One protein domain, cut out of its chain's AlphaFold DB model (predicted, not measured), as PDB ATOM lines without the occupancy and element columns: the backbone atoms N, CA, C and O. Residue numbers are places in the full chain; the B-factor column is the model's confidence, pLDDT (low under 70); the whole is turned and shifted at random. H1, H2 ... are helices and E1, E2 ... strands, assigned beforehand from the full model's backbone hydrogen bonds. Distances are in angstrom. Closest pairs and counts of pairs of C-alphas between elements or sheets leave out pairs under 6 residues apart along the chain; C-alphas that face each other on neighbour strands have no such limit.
ATOM      1  N   TYR A   3      14.019 -36.222 -13.712       93.88
ATOM      2  CA  TYR A   3      14.709 -36.887 -12.616       93.88
ATOM      3  C   TYR A   3      14.417 -38.390 -12.613       93.88
ATOM      4  O   TYR A   3      13.370 -38.830 -13.088       93.88
ATOM      5  N   LYS A   4      15.345 -39.157 -12.036       95.12
ATOM      6  CA  LYS A   4      15.227 -40.594 -11.781       95.12
ATOM      7  C   LYS A   4      15.390 -40.852 -10.287       95.12
ATOM      8  O   LYS A   4      16.292 -40.282  -9.670       95.12
ATOM      9  N   VAL A   5      14.529 -41.687  -9.713       94.88
ATOM     10  CA  VAL A   5      14.592 -42.095  -8.303       94.88
ATOM     11  C   VAL A   5      14.773 -43.602  -8.226       94.88
ATOM     12  O   VAL A   5      13.994 -44.347  -8.815       94.88
ATOM     13  N   THR A   6      15.764 -44.028  -7.445       96.12
ATOM     14  CA  THR A   6      16.047 -45.436  -7.151       96.12
ATOM     15  C   THR A   6      15.933 -45.660  -5.647       96.12
ATOM     16  O   THR A   6      16.549 -44.923  -4.871       96.12
ATOM     17  N   ASN A   7      15.195 -46.687  -5.225       95.94
ATOM     18  CA  ASN A   7      15.245 -47.157  -3.843       95.94
ATOM     19  C   ASN A   7      16.482 -48.047  -3.662       95.94
ATOM     20  O   ASN A   7      16.569 -49.128  -4.242       95.94
ATOM     21  N   ARG A   8      17.445 -47.571  -2.870       95.00
ATOM     22  CA  ARG A   8      18.701 -48.277  -2.552       95.00
ATOM     23  C   ARG A   8      18.738 -48.806  -1.118       95.00
ATOM     24  O   ARG A   8      19.817 -49.035  -0.587       95.00
ATOM     25  N   THR A   9      17.579 -48.894  -0.474       93.81
ATOM     26  CA  THR A   9      17.445 -49.514   0.848       93.81
ATOM     27  C   THR A   9      17.179 -51.010   0.698       93.81
ATOM     28  O   THR A   9      16.897 -51.478  -0.403       93.81
ATOM     29  N   ASP A  10      17.227 -51.747   1.804       95.19
ATOM     30  CA  ASP A  10      17.013 -53.203   1.810       95.19
ATOM     31  C   ASP A  10      15.529 -53.596   1.878       95.19
ATOM     32  O   ASP A  10      15.184 -54.777   1.896       95.19
ATOM     33  N   THR A  11      14.632 -52.609   1.934       95.56
ATOM     34  CA  THR A  11      13.184 -52.812   1.987       95.56
ATOM     35  C   THR A  11      12.465 -51.876   1.028       95.56
ATOM     36  O   THR A  11      13.001 -50.884   0.533       95.56
ATOM     37  N   GLU A  12      11.217 -52.189   0.712       95.62
ATOM     38  CA  GLU A  12      10.401 -51.291  -0.096       95.62
ATOM     39  C   GLU A  12      10.034 -50.040   0.695       95.62
ATOM     40  O   GLU A  12       9.799 -50.089   1.901       95.62
ATOM     41  N   GLN A  13       9.955 -48.912  -0.004       94.56
ATOM     42  CA  GLN A  13       9.701 -47.617   0.617       94.56
ATOM     43  C   GLN A  13       8.451 -46.982   0.027       94.56
ATOM     44  O   GLN A  13       8.212 -47.069  -1.178       94.56
ATOM     45  N   PHE A  14       7.659 -46.305   0.854       93.12
ATOM     46  CA  PHE A  14       6.612 -45.424   0.349       93.12
ATOM     47  C   PHE A  14       7.220 -44.047   0.070       93.12
ATOM     48  O   PHE A  14       7.716 -43.381   0.976       93.12
ATOM     49  N   PHE A  15       7.203 -43.631  -1.191       92.69
ATOM     50  CA  PHE A  15       7.818 -42.395  -1.651       92.69
ATOM     51  C   PHE A  15       6.749 -41.383  -2.041       92.69
ATOM     52  O   PHE A  15       5.862 -41.679  -2.838       92.69
ATOM     53  N   VAL A  16       6.863 -40.167  -1.509       92.06
ATOM     54  CA  VAL A  16       6.052 -39.020  -1.922       92.06
ATOM     55  C   VAL A  16       7.010 -37.876  -2.250       92.06
ATOM     56  O   VAL A  16       7.590 -37.299  -1.328       92.06
ATOM     57  N   PRO A  17       7.232 -37.562  -3.539       91.88
ATOM     58  CA  PRO A  17       8.114 -36.467  -3.908       91.88
ATOM     59  C   PRO A  17       7.470 -35.125  -3.555       91.88
ATOM     60  O   PRO A  17       6.387 -34.806  -4.043       91.88
ATOM     61  N   ASP A  18       8.177 -34.309  -2.779       94.25
ATOM     62  CA  ASP A  18       7.920 -32.871  -2.695       94.25
ATOM     63  C   ASP A  18       9.147 -32.137  -3.229       94.25
ATOM     64  O   ASP A  18      10.256 -32.254  -2.698       94.25
ATOM     65  N   ILE A  19       8.943 -31.438  -4.343       96.50
ATOM     66  CA  ILE A  19      10.002 -30.777  -5.090       96.50
ATOM     67  C   ILE A  19       9.647 -29.300  -5.202       96.50
ATOM     68  O   ILE A  19       8.681 -28.929  -5.867       96.50
ATOM     69  N   THR A  20      10.432 -28.447  -4.556       97.06
ATOM     70  CA  THR A  20      10.146 -27.014  -4.442       97.06
ATOM     71  C   THR A  20      11.338 -26.185  -4.904       97.06
ATOM     72  O   THR A  20      12.479 -26.510  -4.579       97.06
ATOM     73  N   ILE A  21      11.078 -25.103  -5.634       95.50
ATOM     74  CA  ILE A  21      12.068 -24.078  -5.974       95.50
ATOM     75  C   ILE A  21      11.890 -22.885  -5.037       95.50
ATOM     76  O   ILE A  21      10.760 -22.476  -4.786       95.50
ATOM     77  N   ALA A  22      12.999 -22.335  -4.544       95.12
ATOM     78  CA  ALA A  22      13.057 -21.013  -3.936       95.12
ATOM     79  C   ALA A  22      13.983 -20.099  -4.751       95.12
ATOM     80  O   ALA A  22      15.127 -20.488  -5.013       95.12
ATOM     81  N   THR A  23      13.510 -18.920  -5.147       92.94
ATOM     82  CA  THR A  23      14.284 -17.933  -5.921       92.94
ATOM     83  C   THR A  23      14.991 -16.942  -4.992       92.94
ATOM     84  O   THR A  23      14.733 -16.890  -3.787       92.94
ATOM     85  N   ASP A  24      15.930 -16.169  -5.530       91.00
ATOM     86  CA  ASP A  24      16.543 -15.021  -4.852       91.00
ATOM     87  C   ASP A  24      15.624 -13.793  -4.764       91.00
ATOM     88  O   ASP A  24      15.882 -12.916  -3.944       91.00
ATOM     89  N   GLN A  25      14.522 -13.788  -5.514       90.00
ATOM     90  CA  GLN A  25      13.439 -12.800  -5.416       90.00
ATOM     91  C   GLN A  25      12.434 -13.120  -4.294       90.00
ATOM     92  O   GLN A  25      11.584 -12.300  -3.962       90.00
ATOM     93  N   GLY A  26      12.559 -14.291  -3.655       89.75
ATOM     94  CA  GLY A  26      11.734 -14.701  -2.515       89.75
ATOM     95  C   GLY A  26      10.562 -15.620  -2.863       89.75
ATOM     96  O   GLY A  26       9.841 -16.044  -1.957       89.75
ATOM     97  N   ASP A  27      10.391 -15.992  -4.132       91.25
ATOM     98  CA  ASP A  27       9.332 -16.912  -4.546       91.25
ATOM     99  C   ASP A  27       9.595 -18.323  -4.036       91.25
ATOM    100  O   ASP A  27      10.727 -18.810  -4.063       91.25
ATOM    101  N   ILE A  28       8.530 -19.018  -3.635       94.06
ATOM    102  CA  ILE A  28       8.569 -20.437  -3.272       94.06
ATOM    103  C   ILE A  28       7.508 -21.177  -4.081       94.06
ATOM    104  O   ILE A  28       6.307 -21.018  -3.855       94.06
ATOM    105  N   ILE A  29       7.947 -22.026  -5.011       94.50
ATOM    106  CA  ILE A  29       7.069 -22.683  -5.982       94.50
ATOM    107  C   ILE A  29       7.224 -24.201  -5.890       94.50
ATOM    108  O   ILE A  29       8.284 -24.766  -6.170       94.50
ATOM    109  N   THR A  30       6.147 -24.883  -5.514       95.25
ATOM    110  CA  THR A  30       6.076 -26.350  -5.496       95.25
ATOM    111  C   THR A  30       5.770 -26.889  -6.892       95.25
ATOM    112  O   THR A  30       4.918 -26.348  -7.599       95.25
ATOM    113  N   ALA A  31       6.448 -27.968  -7.284       95.00
ATOM    114  CA  ALA A  31       6.267 -28.604  -8.583       95.00
ATOM    115  C   ALA A  31       4.813 -29.053  -8.792       95.00
ATOM    116  O   ALA A  31       4.141 -29.508  -7.869       95.00
ATOM    117  N   GLY A  32       4.323 -28.924 -10.023       92.06
ATOM    118  CA  GLY A  32       2.964 -29.300 -10.417       92.06
ATOM    119  C   GLY A  32       1.881 -28.280 -10.050       92.06
ATOM    120  O   GLY A  32       0.809 -28.302 -10.655       92.06
ATOM    121  N   ARG A  33       2.138 -27.342  -9.128       91.81
ATOM    122  CA  ARG A  33       1.179 -26.276  -8.805       91.81
ATOM    123  C   ARG A  33       0.986 -25.359 -10.016       91.81
ATOM    124  O   ARG A  33       1.953 -24.834 -10.558       91.81
ATOM    125  N   GLY A  34      -0.266 -25.173 -10.439       89.12
ATOM    126  CA  GLY A  34      -0.608 -24.333 -11.596       89.12
ATOM    127  C   GLY A  34      -0.250 -24.942 -12.960       89.12
ATOM    128  O   GLY A  34      -0.374 -24.266 -13.978       89.12
ATOM    129  N   VAL A  35       0.170 -26.211 -13.013       91.19
ATOM    130  CA  VAL A  35       0.563 -26.886 -14.259       91.19
ATOM    131  C   VAL A  35      -0.609 -27.698 -14.812       91.19
ATOM    132  O   VAL A  35      -1.129 -28.598 -14.154       91.19
ATOM    133  N   ARG A  36      -1.020 -27.417 -16.054       91.75
ATOM    134  CA  ARG A  36      -2.066 -28.196 -16.741       91.75
ATOM    135  C   ARG A  36      -1.560 -29.598 -17.093       91.75
ATOM    136  O   ARG A  36      -0.419 -29.757 -17.523       91.75
ATOM    137  N   ALA A  37      -2.436 -30.601 -17.029       88.12
ATOM    138  CA  ALA A  37      -2.088 -31.992 -17.346       88.12
ATOM    139  C   ALA A  37      -1.515 -32.183 -18.768       88.12
ATOM    140  O   ALA A  37      -0.643 -33.028 -18.980       88.12
ATOM    141  N   SER A  38      -1.952 -31.367 -19.736       93.56
ATOM    142  CA  SER A  38      -1.444 -31.388 -21.112       93.56
ATOM    143  C   SER A  38       0.050 -31.064 -21.216       93.56
ATOM    144  O   SER A  38       0.712 -31.574 -22.114       93.56
ATOM    145  N   VAL A  39       0.605 -30.284 -20.280       93.94
ATOM    146  CA  VAL A  39       2.031 -29.915 -20.272       93.94
ATOM    147  C   VAL A  39       2.907 -31.155 -20.113       93.94
ATOM    148  O   VAL A  39       3.867 -31.332 -20.859       93.94
ATOM    149  N   PHE A  40       2.543 -32.061 -19.200       93.25
ATOM    150  CA  PHE A  40       3.256 -33.328 -19.034       93.25
ATOM    151  C   PHE A  40       3.218 -34.175 -20.313       93.25
ATOM    152  O   PHE A  40       4.244 -34.714 -20.719       93.25
ATOM    153  N   LEU A  41       2.055 -34.272 -20.972       92.62
ATOM    154  CA  LEU A  41       1.916 -35.045 -22.210       92.62
ATOM    155  C   LEU A  41       2.808 -34.491 -23.329       92.62
ATOM    156  O   LEU A  41       3.457 -35.271 -24.027       92.62
ATOM    157  N   SER A  42       2.888 -33.164 -23.456       93.62
ATOM    158  CA  SER A  42       3.786 -32.496 -24.402       93.62
ATOM    159  C   SER A  42       5.257 -32.771 -24.089       93.62
ATOM    160  O   SER A  42       6.002 -33.147 -24.990       93.62
ATOM    161  N   ILE A  43       5.665 -32.669 -22.817       93.19
ATOM    162  CA  ILE A  43       7.040 -32.971 -22.386       93.19
ATOM    163  C   ILE A  43       7.390 -34.436 -22.666       93.19
ATOM    164  O   ILE A  43       8.442 -34.715 -23.234       93.19
ATOM    165  N   ARG A  44       6.502 -35.381 -22.332       93.25
ATOM    166  CA  ARG A  44       6.712 -36.812 -22.600       93.25
ATOM    167  C   ARG A  44       6.895 -37.083 -24.093       93.25
ATOM    168  O   ARG A  44       7.796 -37.827 -24.466       93.25
ATOM    169  N   LYS A  45       6.068 -36.463 -24.946       93.62
ATOM    170  CA  LYS A  45       6.187 -36.574 -26.409       93.62
ATOM    171  C   LYS A  45       7.514 -35.998 -26.909       93.62
ATOM    172  O   LYS A  45       8.155 -36.621 -27.745       93.62
ATOM    173  N   GLN A  46       7.926 -34.843 -26.390       93.12
ATOM    174  CA  GLN A  46       9.171 -34.177 -26.775       93.12
ATOM    175  C   GLN A  46      10.419 -34.961 -26.347       93.12
ATOM    176  O   GLN A  46      11.381 -35.021 -27.102       93.12
ATOM    177  N   LEU A  47      10.408 -35.565 -25.155       92.31
ATOM    178  CA  LEU A  47      11.525 -36.369 -24.649       92.31
ATOM    179  C   LEU A  47      11.607 -37.758 -25.294       92.31
ATOM    180  O   LEU A  47      12.633 -38.417 -25.166       92.31
ATOM    181  N   GLY A  48      10.533 -38.233 -25.935       92.69
ATOM    182  CA  GLY A  48      10.493 -39.560 -26.553       92.69
ATOM    183  C   GLY A  48      10.656 -40.718 -25.561       92.69
ATOM    184  O   GLY A  48      10.946 -41.832 -25.979       92.69
ATOM    185  N   ASN A  49      10.483 -40.470 -24.257       89.12
ATOM    186  CA  ASN A  49      10.654 -41.470 -23.208       89.12
ATOM    187  C   ASN A  49       9.289 -42.082 -22.826       89.12
ATOM    188  O   ASN A  49       8.503 -41.428 -22.130       89.12
ATOM    189  N   PRO A  50       8.981 -43.324 -23.252       87.06
ATOM    190  CA  PRO A  50       7.718 -43.979 -22.921       87.06
ATOM    191  C   PRO A  50       7.621 -44.387 -21.443       87.06
ATOM    192  O   PRO A  50       6.511 -44.550 -20.941       87.06
ATOM    193  N   LEU A  51       8.758 -44.519 -20.748       89.44
ATOM    194  CA  LEU A  51       8.843 -44.892 -19.333       89.44
ATOM    195  C   LEU A  51       8.701 -43.690 -18.392       89.44
ATOM    196  O   LEU A  51       8.679 -43.857 -17.176       89.44
ATOM    197  N   LEU A  52       8.589 -42.474 -18.939       94.69
ATOM    198  CA  LEU A  52       8.407 -41.273 -18.140       94.69
ATOM    199  C   LEU A  52       7.031 -41.290 -17.467       94.69
ATOM    200  O   LEU A  52       5.987 -41.166 -18.120       94.69
ATOM    201  N   GLU A  53       7.029 -41.403 -16.147       94.31
ATOM    202  CA  GLU A  53       5.819 -41.433 -15.349       94.31
ATOM    203  C   GLU A  53       5.258 -40.032 -15.112       94.31
ATOM    204  O   GLU A  53       5.982 -39.041 -14.979       94.31
ATOM    205  N   ASN A  54       3.930 -39.950 -15.022       91.38
ATOM    206  CA  ASN A  54       3.267 -38.714 -14.628       91.38
ATOM    207  C   ASN A  54       3.672 -38.357 -13.183       91.38
ATOM    208  O   ASN A  54       3.596 -39.237 -12.324       91.38
ATOM    209  N   PRO A  55       4.026 -37.094 -12.879       89.75
ATOM    210  CA  PRO A  55       4.466 -36.693 -11.539       89.75
ATOM    211  C   PRO A  55       3.478 -37.049 -10.423       89.75
ATOM    212  O   PRO A  55       3.895 -37.396  -9.326       89.75
ATOM    213  N   ILE A  56       2.172 -37.044 -10.708       86.12
ATOM    214  CA  ILE A  56       1.131 -37.439  -9.746       86.12
ATOM    215  C   ILE A  56       1.242 -38.929  -9.400       86.12
ATOM    216  O   ILE A  56       1.039 -39.321  -8.255       86.12
ATOM    217  N   ARG A  57       1.603 -39.769 -10.378       90.06
ATOM    218  CA  ARG A  57       1.765 -41.215 -10.181       90.06
ATOM    219  C   ARG A  57       3.047 -41.568  -9.440       90.06
ATOM    220  O   ARG A  57       3.146 -42.688  -8.956       90.06
ATOM    221  N   MET A  58       4.003 -40.642  -9.318       92.31
ATOM    222  CA  MET A  58       5.257 -40.890  -8.601       92.31
ATOM    223  C   MET A  58       5.051 -41.162  -7.111       92.31
ATOM    224  O   MET A  58       5.849 -41.894  -6.529       92.31
ATOM    225  N   ALA A  59       3.978 -40.637  -6.513       92.38
ATOM    226  CA  ALA A  59       3.602 -40.977  -5.148       92.38
ATOM    227  C   ALA A  59       3.176 -42.453  -5.057       92.38
ATOM    228  O   ALA A  59       2.234 -42.875  -5.730       92.38
ATOM    229  N   GLY A  60       3.863 -43.241  -4.234       93.44
ATOM    230  CA  GLY A  60       3.543 -44.652  -4.053       93.44
ATOM    231  C   GLY A  60       4.719 -45.506  -3.593       93.44
ATOM    232  O   GLY A  60       5.780 -45.013  -3.213       93.44
ATOM    233  N   ARG A  61       4.509 -46.821  -3.633       94.69
ATOM    234  CA  ARG A  61       5.511 -47.828  -3.267       94.69
ATOM    235  C   ARG A  61       6.652 -47.862  -4.290       94.69
ATOM    236  O   ARG A  61       6.413 -47.893  -5.493       94.69
ATOM    237  N   MET A  62       7.881 -47.891  -3.787       94.94
ATOM    238  CA  MET A  62       9.128 -48.028  -4.538       94.94
ATOM    239  C   MET A  62       9.744 -49.397  -4.262       94.94
ATOM    240  O   MET A  62      10.139 -49.685  -3.126       94.94
ATOM    241  N   LEU A  63       9.859 -50.214  -5.307       96.56
ATOM    242  CA  LEU A  63      10.578 -51.485  -5.248       96.56
ATOM    243  C   LEU A  63      12.092 -51.241  -5.173       96.56
ATOM    244  O   LEU A  63      12.571 -50.170  -5.545       96.56
ATOM    245  N   ILE A  64      12.825 -52.222  -4.653       97.31
ATOM    246  CA  ILE A  64      14.265 -52.141  -4.370       97.31
ATOM    247  C   ILE A  64      15.081 -52.311  -5.657       97.31
ATOM    248  O   ILE A  64      14.806 -53.212  -6.438       97.31
ATOM    249  N   GLY A  65      16.140 -51.522  -5.837       96.56
ATOM    250  CA  GLY A  65      17.122 -51.728  -6.906       96.56
ATOM    251  C   GLY A  65      16.923 -50.844  -8.139       96.56
ATOM    252  O   GLY A  65      15.908 -50.172  -8.306       96.56
ATOM    253  N   GLU A  66      17.952 -50.806  -8.990       95.31
ATOM    254  CA  GLU A  66      18.038 -49.893 -10.141       95.31
ATOM    255  C   GLU A  66      17.061 -50.252 -11.270       95.31
ATOM    256  O   GLU A  66      16.531 -49.350 -11.911       95.31
ATOM    257  N   ASP A  67      16.741 -51.535 -11.454       95.19
ATOM    258  CA  ASP A  67      15.785 -51.997 -12.477       95.19
ATOM    259  C   ASP A  67      14.350 -51.523 -12.203       95.19
ATOM    260  O   ASP A  67      13.510 -51.466 -13.100       95.19
ATOM    261  N   HIS A  68      14.072 -51.143 -10.954       95.38
ATOM    262  CA  HIS A  68      12.806 -50.561 -10.528       95.38
ATOM    263  C   HIS A  68      12.883 -49.043 -10.335       95.38
ATOM    264  O   HIS A  68      11.995 -48.445  -9.715       95.38
ATOM    265  N   ALA A  69      13.938 -48.402 -10.845       95.62
ATOM    266  CA  ALA A  69      14.034 -46.957 -10.837       95.62
ATOM    267  C   ALA A  69      12.889 -46.339 -11.645       95.62
ATOM    268  O   ALA A  69      12.503 -46.818 -12.710       95.62
ATOM    269  N   ARG A  70      12.348 -45.239 -11.128       95.31
ATOM    270  CA  ARG A  70      11.217 -44.537 -11.736       95.31
ATOM    271  C   ARG A  70      11.663 -43.168 -12.199       95.31
ATOM    272  O   ARG A  70      12.354 -42.448 -11.471       95.31
ATOM    273  N   GLU A  71      11.261 -42.807 -13.408       95.88
ATOM    274  CA  GLU A  71      11.606 -41.534 -14.028       95.88
ATOM    275  C   GLU A  71      10.388 -40.636 -14.156       95.88
ATOM    276  O   GLU A  71       9.301 -41.079 -14.516       95.88
ATOM    277  N   SER A  72      10.571 -39.346 -13.901       95.81
ATOM    278  CA  SER A  72       9.518 -38.357 -14.087       95.81
ATOM    279  C   SER A  72      10.109 -36.969 -14.319       95.81
ATOM    280  O   SER A  72      11.315 -36.793 -14.500       95.81
ATOM    281  N   VAL A  73       9.241 -35.963 -14.356       95.44
ATOM    282  CA  VAL A  73       9.603 -34.564 -14.550       95.44
ATOM    283  C   VAL A  73       9.015 -33.701 -13.447       95.44
ATOM    284  O   VAL A  73       7.823 -33.716 -13.181       95.44
ATOM    285  N   ALA A  74       9.845 -32.874 -12.833       94.81
ATOM    286  CA  ALA A  74       9.374 -31.778 -12.009       94.81
ATOM    287  C   ALA A  74       9.128 -30.561 -12.914       94.81
ATOM    288  O   ALA A  74       9.996 -30.191 -13.719       94.81
ATOM    289  N   ILE A  75       7.926 -29.990 -12.832       93.94
ATOM    290  CA  ILE A  75       7.450 -28.914 -13.707       93.94
ATOM    291  C   ILE A  75       6.990 -27.753 -12.828       93.94
ATOM    292  O   ILE A  75       6.226 -27.962 -11.887       93.94
ATOM    293  N   TRP A  76       7.420 -26.546 -13.173       92.75
ATOM    294  CA  TRP A  76       7.003 -25.297 -12.545       92.75
ATOM    295  C   TRP A  76       6.564 -24.315 -13.634       92.75
ATOM    296  O   TRP A  76       7.038 -24.444 -14.769       92.75
ATOM    297  N   PRO A  77       5.673 -23.358 -13.324       88.94
ATOM    298  CA  PRO A  77       5.503 -22.185 -14.171       88.94
ATOM    299  C   PRO A  77       6.830 -21.427 -14.304       88.94
ATOM    300  O   PRO A  77       7.737 -21.584 -13.482       88.94
ATOM    301  N   VAL A  78       6.943 -20.620 -15.357       83.12
ATOM    302  CA  VAL A  78       8.080 -19.708 -15.506       83.12
ATOM    303  C   VAL A  78       8.061 -18.682 -14.370       83.12
ATOM    304  O   VAL A  78       6.985 -18.315 -13.895       83.12
ATOM    305  N   PHE A  79       9.236 -18.247 -13.923       81.19
ATOM    306  CA  PHE A  79       9.338 -17.163 -12.949       81.19
ATOM    307  C   PHE A  79       8.875 -15.852 -13.597       81.19
ATOM    308  O   PHE A  79       9.159 -15.614 -14.770       81.19
ATOM    309  N   GLU A  80       8.148 -15.022 -12.849       77.00
ATOM    310  CA  GLU A  80       7.699 -13.705 -13.332       77.00
ATOM    311  C   GLU A  80       8.828 -12.661 -13.287       77.00
ATOM    312  O   GLU A  80       8.807 -11.683 -14.031       77.00
ATOM    313  N   SER A  81       9.828 -12.890 -12.437       78.38
ATOM    314  CA  SER A  81      10.993 -12.035 -12.221       78.38
ATOM    315  C   SER A  81      12.266 -12.615 -12.842       78.38
ATOM    316  O   SER A  81      12.379 -13.828 -13.039       78.38
ATOM    317  N   ASP A  82      13.261 -11.756 -13.076       82.56
ATOM    318  CA  ASP A  82      14.613 -12.202 -13.419       82.56
ATOM    319  C   ASP A  82      15.281 -12.816 -12.178       82.56
ATOM    320  O   ASP A  82      15.332 -12.200 -11.112       82.56
ATOM    321  N   VAL A  83      15.713 -14.070 -12.294       85.69
ATOM    322  CA  VAL A  83      16.236 -14.876 -11.182       85.69
ATOM    323  C   VAL A  83      17.682 -15.211 -11.504       85.69
ATOM    324  O   VAL A  83      17.937 -15.875 -12.508       85.69
ATOM    325  N   ASP A  84      18.624 -14.836 -10.637       87.81
ATOM    326  CA  ASP A  84      20.054 -15.152 -10.803       87.81
ATOM    327  C   ASP A  84      20.449 -16.452 -10.086       87.81
ATOM    328  O   ASP A  84      21.444 -17.135 -10.387       87.81
ATOM    329  N   ARG A  85      19.667 -16.807  -9.069       89.75
ATOM    330  CA  ARG A  85      19.897 -17.979  -8.243       89.75
ATOM    331  C   ARG A  85      18.587 -18.613  -7.830       89.75
ATOM    332  O   ARG A  85      17.713 -17.988  -7.242       89.75
ATOM    333  N   MET A  86      18.538 -19.930  -7.980       92.38
ATOM    334  CA  MET A  86      17.467 -20.740  -7.417       92.38
ATOM    335  C   MET A  86      18.008 -21.876  -6.554       92.38
ATOM    336  O   MET A  86      19.066 -22.456  -6.811       92.38
ATOM    337  N   LYS A  87      17.256 -22.210  -5.509       95.88
ATOM    338  CA  LYS A  87      17.469 -23.380  -4.660       95.88
ATOM    339  C   LYS A  87      16.357 -24.378  -4.934       95.88
ATOM    340  O   LYS A  87      15.188 -24.075  -4.744       95.88
ATOM    341  N   LEU A  88      16.733 -25.573  -5.348       96.19
ATOM    342  CA  LEU A  88      15.846 -26.708  -5.519       96.19
ATOM    343  C   LEU A  88      15.901 -27.578  -4.263       96.19
ATOM    344  O   LEU A  88      16.974 -28.027  -3.860       96.19
ATOM    345  N   PHE A  89      14.748 -27.839  -3.672       97.44
ATOM    346  CA  PHE A  89      14.572 -28.718  -2.526       97.44
ATOM    347  C   PHE A  89      13.844 -29.981  -2.970       97.44
ATOM    348  O   PHE A  89      12.799 -29.881  -3.605       97.44
ATOM    349  N   VAL A  90      14.390 -31.149  -2.634       96.50
ATOM    350  CA  VAL A  90      13.792 -32.460  -2.911       96.50
ATOM    351  C   VAL A  90      13.626 -33.207  -1.591       96.50
ATOM    352  O   VAL A  90      14.604 -33.691  -1.010       96.50
ATOM    353  N   ALA A  91      12.395 -33.257  -1.095       94.62
ATOM    354  CA  ALA A  91      12.018 -34.014   0.092       94.62
ATOM    355  C   ALA A  91      11.497 -35.412  -0.289       94.62
ATOM    356  O   ALA A  91      11.298 -35.727  -1.463       94.62
ATOM    357  N   GLY A  92      11.334 -36.278   0.715       91.81
ATOM    358  CA  GLY A  92      10.904 -37.670   0.527       91.81
ATOM    359  C   GLY A  92      12.030 -38.641   0.153       91.81
ATOM    360  O   GLY A  92      11.793 -39.838   0.071       91.81
ATOM    361  N   LEU A  93      13.266 -38.159  -0.035       92.38
ATOM    362  CA  LEU A  93      14.439 -39.004  -0.315       92.38
ATOM    363  C   LEU A  93      15.036 -39.665   0.941       92.38
ATOM    364  O   LEU A  93      15.901 -40.531   0.831       92.38
ATOM    365  N   SER A  94      14.627 -39.222   2.128       90.56
ATOM    366  CA  SER A  94      15.078 -39.739   3.417       90.56
ATOM    367  C   SER A  94      13.939 -39.652   4.431       90.56
ATOM    368  O   SER A  94      13.195 -38.671   4.439       90.56
ATOM    369  N   GLY A  95      13.818 -40.670   5.289       88.94
ATOM    370  CA  GLY A  95      12.889 -40.684   6.424       88.94
ATOM    371  C   GLY A  95      13.437 -40.012   7.688       88.94
ATOM    372  O   GLY A  95      12.758 -39.994   8.709       88.94
ATOM    373  N   GLU A  96      14.662 -39.480   7.651       93.81
ATOM    374  CA  GLU A  96      15.277 -38.829   8.808       93.81
ATOM    375  C   GLU A  96      14.529 -37.536   9.161       93.81
ATOM    376  O   GLU A  96      14.334 -36.651   8.318       93.81
ATOM    377  N   THR A  97      14.126 -37.421  10.427       95.44
ATOM    378  CA  THR A  97      13.435 -36.246  10.963       95.44
ATOM    379  C   THR A  97      14.109 -35.741  12.230       95.44
ATOM    380  O   THR A  97      14.830 -36.473  12.909       95.44
ATOM    381  N   ARG A  98      13.893 -34.465  12.550       95.94
ATOM    382  CA  ARG A  98      14.352 -33.852  13.798       95.94
ATOM    383  C   ARG A  98      13.297 -32.899  14.320       95.94
ATOM    384  O   ARG A  98      12.879 -31.994  13.604       95.94
ATOM    385  N   MET A  99      12.915 -33.074  15.577       95.88
ATOM    386  CA  MET A  99      12.067 -32.114  16.272       95.88
ATOM    387  C   MET A  99      12.921 -30.961  16.787       95.88
ATOM    388  O   MET A  99      13.983 -31.176  17.378       95.88
ATOM    389  N   ILE A 100      12.467 -29.739  16.538       94.88
ATOM    390  CA  ILE A 100      13.051 -28.529  17.105       94.88
ATOM    391  C   ILE A 100      11.961 -27.688  17.751       94.88
ATOM    392  O   ILE A 100      10.798 -27.742  17.357       94.88
ATOM    393  N   ARG A 101      12.358 -26.860  18.715       95.94
ATOM    394  CA  ARG A 101      11.500 -25.811  19.248       95.94
ATOM    395  C   ARG A 101      11.652 -24.569  18.375       95.94
ATOM    396  O   ARG A 101      12.762 -24.066  18.213       95.94
ATOM    397  N   HIS A 102      10.561 -24.112  17.772       91.75
ATOM    398  CA  HIS A 102      10.563 -22.972  16.870       91.75
ATOM    399  C   HIS A 102      10.973 -21.701  17.633       91.75
ATOM    400  O   HIS A 102      10.427 -21.428  18.705       91.75
ATOM    401  N   PRO A 103      11.942 -20.922  17.121       90.56
ATOM    402  CA  PRO A 103      12.582 -19.864  17.901       90.56
ATOM    403  C   PRO A 103      11.666 -18.670  18.198       90.56
ATOM    404  O   PRO A 103      11.949 -17.927  19.131       90.56
ATOM    405  N   LEU A 104      10.593 -18.470  17.423       92.69
ATOM    406  CA  LEU A 104       9.712 -17.303  17.574       92.69
ATOM    407  C   LEU A 104       8.523 -17.553  18.506       92.69
ATOM    408  O   LEU A 104       8.174 -16.683  19.293       92.69
ATOM    409  N   ASP A 105       7.887 -18.722  18.413       94.31
ATOM    410  CA  ASP A 105       6.649 -19.036  19.146       94.31
ATOM    411  C   ASP A 105       6.796 -20.229  20.100       94.31
ATOM    412  O   ASP A 105       5.854 -20.593  20.801       94.31
ATOM    413  N   GLY A 106       7.980 -20.845  20.149       93.44
ATOM    414  CA  GLY A 106       8.289 -21.929  21.067       93.44
ATOM    415  C   GLY A 106       7.568 -23.243  20.770       93.44
ATOM    416  O   GLY A 106       7.653 -24.141  21.613       93.44
ATOM    417  N   LYS A 107       6.871 -23.373  19.633       95.50
ATOM    418  CA  LYS A 107       6.147 -24.596  19.256       95.50
ATOM    419  C   LYS A 107       7.097 -25.666  18.741       95.50
ATOM    420  O   LYS A 107       8.121 -25.361  18.136       95.50
ATOM    421  N   GLU A 108       6.753 -26.926  18.958       96.00
ATOM    422  CA  GLU A 108       7.510 -28.031  18.378       96.00
ATOM    423  C   GLU A 108       7.216 -28.154  16.882       96.00
ATOM    424  O   GLU A 108       6.061 -28.181  16.455       96.00
ATOM    425  N   VAL A 109       8.279 -28.216  16.082       94.75
ATOM    426  CA  VAL A 109       8.212 -28.361  14.627       94.75
ATOM    427  C   VAL A 109       9.091 -29.531  14.210       94.75
ATOM    428  O   VAL A 109      10.241 -29.655  14.638       94.75
ATOM    429  N   VAL A 110       8.544 -30.396  13.358       94.69
ATOM    430  CA  VAL A 110       9.261 -31.535  12.780       94.69
ATOM    431  C   VAL A 110       9.935 -31.090  11.490       94.69
ATOM    432  O   VAL A 110       9.259 -30.780  10.513       94.69
ATOM    433  N   LEU A 111      11.263 -31.110  11.473       95.06
ATOM    434  CA  LEU A 111      12.060 -30.921  10.266       95.06
ATOM    435  C   LEU A 111      12.349 -32.268   9.613       95.06
ATOM    436  O   LEU A 111      12.598 -33.261  10.302       95.06
ATOM    437  N   ARG A 112      12.378 -32.294   8.284       95.00
ATOM    438  CA  ARG A 112      12.695 -33.477   7.484       95.00
ATOM    439  C   ARG A 112      13.986 -33.259   6.713       95.00
ATOM    440  O   ARG A 112      14.249 -32.175   6.180       95.00
ATOM    441  N   LYS A 113      14.790 -34.312   6.606       96.50
ATOM    442  CA  LYS A 113      16.012 -34.272   5.811       96.50
ATOM    443  C   LYS A 113      15.678 -34.140   4.328       96.50
ATOM    444  O   LYS A 113      15.089 -35.025   3.712       96.50
ATOM    445  N   THR A 114      16.084 -33.016   3.759       97.12
ATOM    446  CA  THR A 114      15.734 -32.584   2.408       97.12
ATOM    447  C   THR A 114      17.007 -32.330   1.613       97.12
ATOM    448  O   THR A 114      17.949 -31.704   2.106       97.12
ATOM    449  N   LEU A 115      17.060 -32.817   0.374       97.12
ATOM    450  CA  LEU A 115      18.183 -32.543  -0.513       97.12
ATOM    451  C   LEU A 115      18.034 -31.132  -1.080       97.12
ATOM    452  O   LEU A 115      17.072 -30.850  -1.788       97.12
ATOM    453  N   MET A 116      18.999 -30.260  -0.807       97.94
ATOM    454  CA  MET A 116      19.078 -28.922  -1.381       97.94
ATOM    455  C   MET A 116      20.131 -28.884  -2.488       97.94
ATOM    456  O   MET A 116      21.290 -29.257  -2.288       97.94
ATOM    457  N   MET A 117      19.744 -28.366  -3.646       97.38
ATOM    458  CA  MET A 117      20.623 -28.072  -4.771       97.38
ATOM    459  C   MET A 117      20.537 -26.586  -5.105       97.38
ATOM    460  O   MET A 117      19.451 -26.046  -5.260       97.38
ATOM    461  N   VAL A 118      21.676 -25.908  -5.196       96.25
ATOM    462  CA  VAL A 118      21.752 -24.483  -5.539       96.25
ATOM    463  C   VAL A 118      22.209 -24.365  -6.977       96.25
ATOM    464  O   VAL A 118      23.269 -24.892  -7.321       96.25
ATOM    465  N   TYR A 119      21.451 -23.641  -7.788       92.81
ATOM    466  CA  TYR A 119      21.774 -23.356  -9.175       92.81
ATOM    467  C   TYR A 119      21.990 -21.861  -9.380       92.81
ATOM    468  O   TYR A 119      21.340 -21.041  -8.735       92.81
ATOM    469  N   HIS A 120      22.911 -21.522 -10.279       90.06
ATOM    470  CA  HIS A 120      22.959 -20.195 -10.884       90.06
ATOM    471  C   HIS A 120      22.203 -20.235 -12.209       90.06
ATOM    472  O   HIS A 120      22.455 -21.116 -13.041       90.06
ATOM    473  N   THR A 121      21.316 -19.269 -12.375       78.62
ATOM    474  CA  THR A 121      20.639 -18.912 -13.616       78.62
ATOM    475  C   THR A 121      21.262 -17.598 -14.071       78.62
ATOM    476  O   THR A 121      21.379 -16.686 -13.268       78.62
ATOM    477  N   PRO A 122      21.815 -17.493 -15.282       64.25
ATOM    478  CA  PRO A 122      22.290 -16.197 -15.745       64.25
ATOM    479  C   PRO A 122      21.080 -15.267 -15.936       64.25
ATOM    480  O   PRO A 122      20.283 -15.497 -16.841       64.25
ATOM    481  N   GLY A 123      20.901 -14.256 -15.086       59.66
ATOM    482  CA  GLY A 123      19.860 -13.258 -15.302       59.66
ATOM    483  C   GLY A 123      20.025 -12.594 -16.669       59.66
ATOM    484  O   GLY A 123      21.145 -12.321 -17.115       59.66
ATOM    485  N   SER A 124      18.912 -12.381 -17.365       61.97
ATOM    486  CA  SER A 124      18.819 -11.721 -18.677       61.97
ATOM    487  C   SER A 124      19.567 -12.380 -19.864       61.97
ATOM    488  O   SER A 124      20.634 -11.948 -20.297       61.97
ATOM    489  N   ASP A 125      18.956 -13.378 -20.511       55.81
ATOM    490  CA  ASP A 125      19.287 -13.703 -21.910       55.81
ATOM    491  C   ASP A 125      18.016 -13.726 -22.766       55.81
ATOM    492  O   ASP A 125      16.956 -14.177 -22.340       55.81
ATOM    493  N   THR A 126      18.141 -13.275 -24.011       60.62
ATOM    494  CA  THR A 126      17.110 -13.285 -25.065       60.62
ATOM    495  C   THR A 126      16.562 -14.682 -25.392       60.62
ATOM    496  O   THR A 126      15.560 -14.802 -26.098       60.62
ATOM    497  N   ARG A 127      17.201 -15.755 -24.896       64.62
ATOM    498  CA  ARG A 127      16.789 -17.157 -25.086       64.62
ATOM    499  C   ARG A 127      16.941 -17.979 -23.793       64.62
ATOM    500  O   ARG A 127      17.810 -18.854 -23.728       64.62
ATOM    501  N   PRO A 128      16.083 -17.770 -22.778       65.75
ATOM    502  CA  PRO A 128      16.169 -18.486 -21.499       65.75
ATOM    503  C   PRO A 128      16.114 -20.019 -21.654       65.75
ATOM    504  O   PRO A 128      16.694 -20.755 -20.863       65.75
ATOM    505  N   GLN A 129      15.482 -20.526 -22.716       66.81
ATOM    506  CA  GLN A 129      15.331 -21.957 -22.996       66.81
ATOM    507  C   GLN A 129      16.633 -22.708 -23.334       66.81
ATOM    508  O   GLN A 129      16.676 -23.925 -23.171       66.81
ATOM    509  N   VAL A 130      17.680 -22.027 -23.817       69.56
ATOM    510  CA  VAL A 130      18.988 -22.653 -24.129       69.56
ATOM    511  C   VAL A 130      20.054 -22.322 -23.088       69.56
ATOM    512  O   VAL A 130      21.218 -22.695 -23.232       69.56
ATOM    513  N   GLN A 131      19.663 -21.607 -22.039       71.50
ATOM    514  CA  GLN A 131      20.591 -21.078 -21.070       71.50
ATOM    515  C   GLN A 131      21.068 -22.176 -20.103       71.50
ATOM    516  O   GLN A 131      20.252 -22.903 -19.526       71.50
ATOM    517  N   PRO A 132      22.388 -22.332 -19.892       73.25
ATOM    518  CA  PRO A 132      22.903 -23.387 -19.035       73.25
ATOM    519  C   PRO A 132      22.658 -23.064 -17.558       73.25
ATOM    520  O   PRO A 132      23.296 -22.185 -16.979       73.25
ATOM    521  N   ILE A 133      21.790 -23.848 -16.924       83.81
ATOM    522  CA  ILE A 133      21.565 -23.814 -15.478       83.81
ATOM    523  C   ILE A 133      22.693 -24.599 -14.798       83.81
ATOM    524  O   ILE A 133      22.817 -25.814 -14.969       83.81
ATOM    525  N   ARG A 134      23.548 -23.918 -14.023       88.75
ATOM    526  CA  ARG A 134      24.752 -24.535 -13.433       88.75
ATOM    527  C   ARG A 134      24.539 -24.896 -11.971       88.75
ATOM    528  O   ARG A 134      24.313 -24.010 -11.146       88.75
ATOM    529  N   LEU A 135      24.684 -26.178 -11.637       93.06
ATOM    530  CA  LEU A 135      24.702 -26.638 -10.247       93.06
ATOM    531  C   LEU A 135      25.949 -26.088  -9.541       93.06
ATOM    532  O   LEU A 135      27.075 -26.331  -9.966       93.06
ATOM    533  N   ARG A 136      25.745 -25.351  -8.453       94.62
ATOM    534  CA  ARG A 136      26.812 -24.787  -7.615       94.62
ATOM    535  C   ARG A 136      27.041 -25.573  -6.341       94.62
ATOM    536  O   ARG A 136      28.174 -25.691  -5.891       94.62
ATOM    537  N   ARG A 137      25.971 -26.082  -5.738       95.69
ATOM    538  CA  ARG A 137      26.049 -26.801  -4.465       95.69
ATOM    539  C   ARG A 137      24.973 -27.864  -4.394       95.69
ATOM    540  O   ARG A 137      23.854 -27.624  -4.826       95.69
ATOM    541  N   LYS A 138      25.299 -29.000  -3.785       97.31
ATOM    542  CA  LYS A 138      24.366 -30.072  -3.433       97.31
ATOM    543  C   LYS A 138      24.640 -30.486  -1.992       97.31
ATOM    544  O   LYS A 138      25.779 -30.798  -1.660       97.31
ATOM    545  N   THR A 139      23.643 -30.421  -1.118       98.00
ATOM    546  CA  THR A 139      23.822 -30.687   0.315       98.00
ATOM    547  C   THR A 139      22.508 -31.096   0.972       98.00
ATOM    548  O   THR A 139      21.437 -30.738   0.487       98.00
ATOM    549  N   TRP A 140      22.579 -31.851   2.065       97.56
ATOM    550  CA  TRP A 140      21.412 -32.196   2.874       97.56
ATOM    551  C   TRP A 140      21.153 -31.107   3.912       97.56
ATOM    552  O   TRP A 140      22.091 -30.615   4.538       97.56
ATOM    553  N   VAL A 141      19.887 -30.745   4.102       97.31
ATOM    554  CA  VAL A 141      19.442 -29.774   5.110       97.31
ATOM    555  C   VAL A 141      18.234 -30.316   5.871       97.31
ATOM    556  O   VAL A 141      17.534 -31.190   5.363       97.31
ATOM    557  N   MET A 142      17.976 -29.784   7.064       95.69
ATOM    558  CA  MET A 142      16.730 -30.027   7.797       95.69
ATOM    559  C   MET A 142      15.764 -28.879   7.500       95.69
ATOM    560  O   MET A 142      16.123 -27.722   7.726       95.69
ATOM    561  N   ARG A 143      14.586 -29.194   6.951       90.31
ATOM    562  CA  ARG A 143      13.553 -28.231   6.537       90.31
ATOM    563  C   ARG A 143      12.160 -28.753   6.856       90.31
ATOM    564  O   ARG A 143      11.976 -29.989   6.792       90.31
TER     565      ARG A 143
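Overview. This is residues 3 to 143 of the 143 residues of an uncharacterized protein of Phycisphaeraceae bacterium (UniProt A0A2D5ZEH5). One twisted, branched antiparallel sheet of E3, E4, E7, E8, E9 and E10 makes the larger part; its long strand E9 bends, and the hairpin of E8 with the first part of E9 forms an arm far from the mean of the C-alphas. A second, smaller lobe holds two short strand pairs, E1 with E6 and E2 with E5, with the short H2 beside both pairs and H1 farther out; E2 runs on into E3 and joins lobe to sheet. The printed part has 141 residues, with two named helices and ten named strands along the chain in the order E1 E2 E3 E4 H1 H2 E5 E6 E7 E8 E9 E10; the class is mixed, helices and strands, with 15 residues in the helices and 56 in the strands. It is only just compact, close to loose, with a radius of gyration of the C-alphas of 16.9 A and spans of 46 by 41 by 27 A.

Arrangement. Begin at E1, residues 3 to 5: its antiparallel neighbour is E6, residues 70 to 73, with N 3 and O 72 at 2.9 A. E2, residues 13 to 15, is antiparallel to E5, residues 60 to 62, with N 15 and O 60 at 2.8 A. E2 runs on into E3, residues 18 to 23, at 43 degrees. E3 forms a hairpin with E4, residues 28 to 30, where N 21 and O 29 are 2.9 A apart. On the other side of E3 find E7, residues 85 to 91, antiparallel, with N 22 and O 87 at 2.8 A. H1, residues 37 to 47, and H2, residues 55 to 58, are not on this sheet. The closest C-alphas of H2 and E6 are those of Pro 55 and Ser 72, 5.9 A apart; those of H1 and E6 are Phe 40 and Val 73, 7.9 A apart. In H1, 6 of 7 O i to N i+4 pairs are within hydrogen-bond range; H2 is too short for such a pair, and its 1 O i to N i+3 pair is within range. E8, residues 97 to 101, E9, residues 108 to 120, and E10, residues 134 to 142, make a meander, each strand the antiparallel neighbour of the one before. E9 bends by 63 degrees at residue 113. E7 lies on one side of E9, with N 88 and O 117 at 2.8 A; E8 and E10 lie on the other side, with N 98 and O 111 at 2.9 A and N 116 and O 139 at 2.8 A.

Along the chain. Find C-alpha 3 at (14.709, -36.887, -12.616), where E1 begins. H1 runs 16.1 A from C-alpha 37 at (-2.088, -31.992, -17.346). E3 is 16.6 A long, E7 19.7 A, E9 34.0 A and E10 23.4 A; E10 ends at C-alpha 142, (16.730, -30.027, 7.797).

Size, cuts and confidence. The C-alphas of Gly 48 and Gly 106 are the two farthest apart, 50.8 A. The printed part has no cut and ends at the chain's last residue, 143. The links E6 to E7 and E9 to E10 are long. Look at residues 122 to 130 in the latter for pLDDT under 70; the mean of the printed part is 90.8.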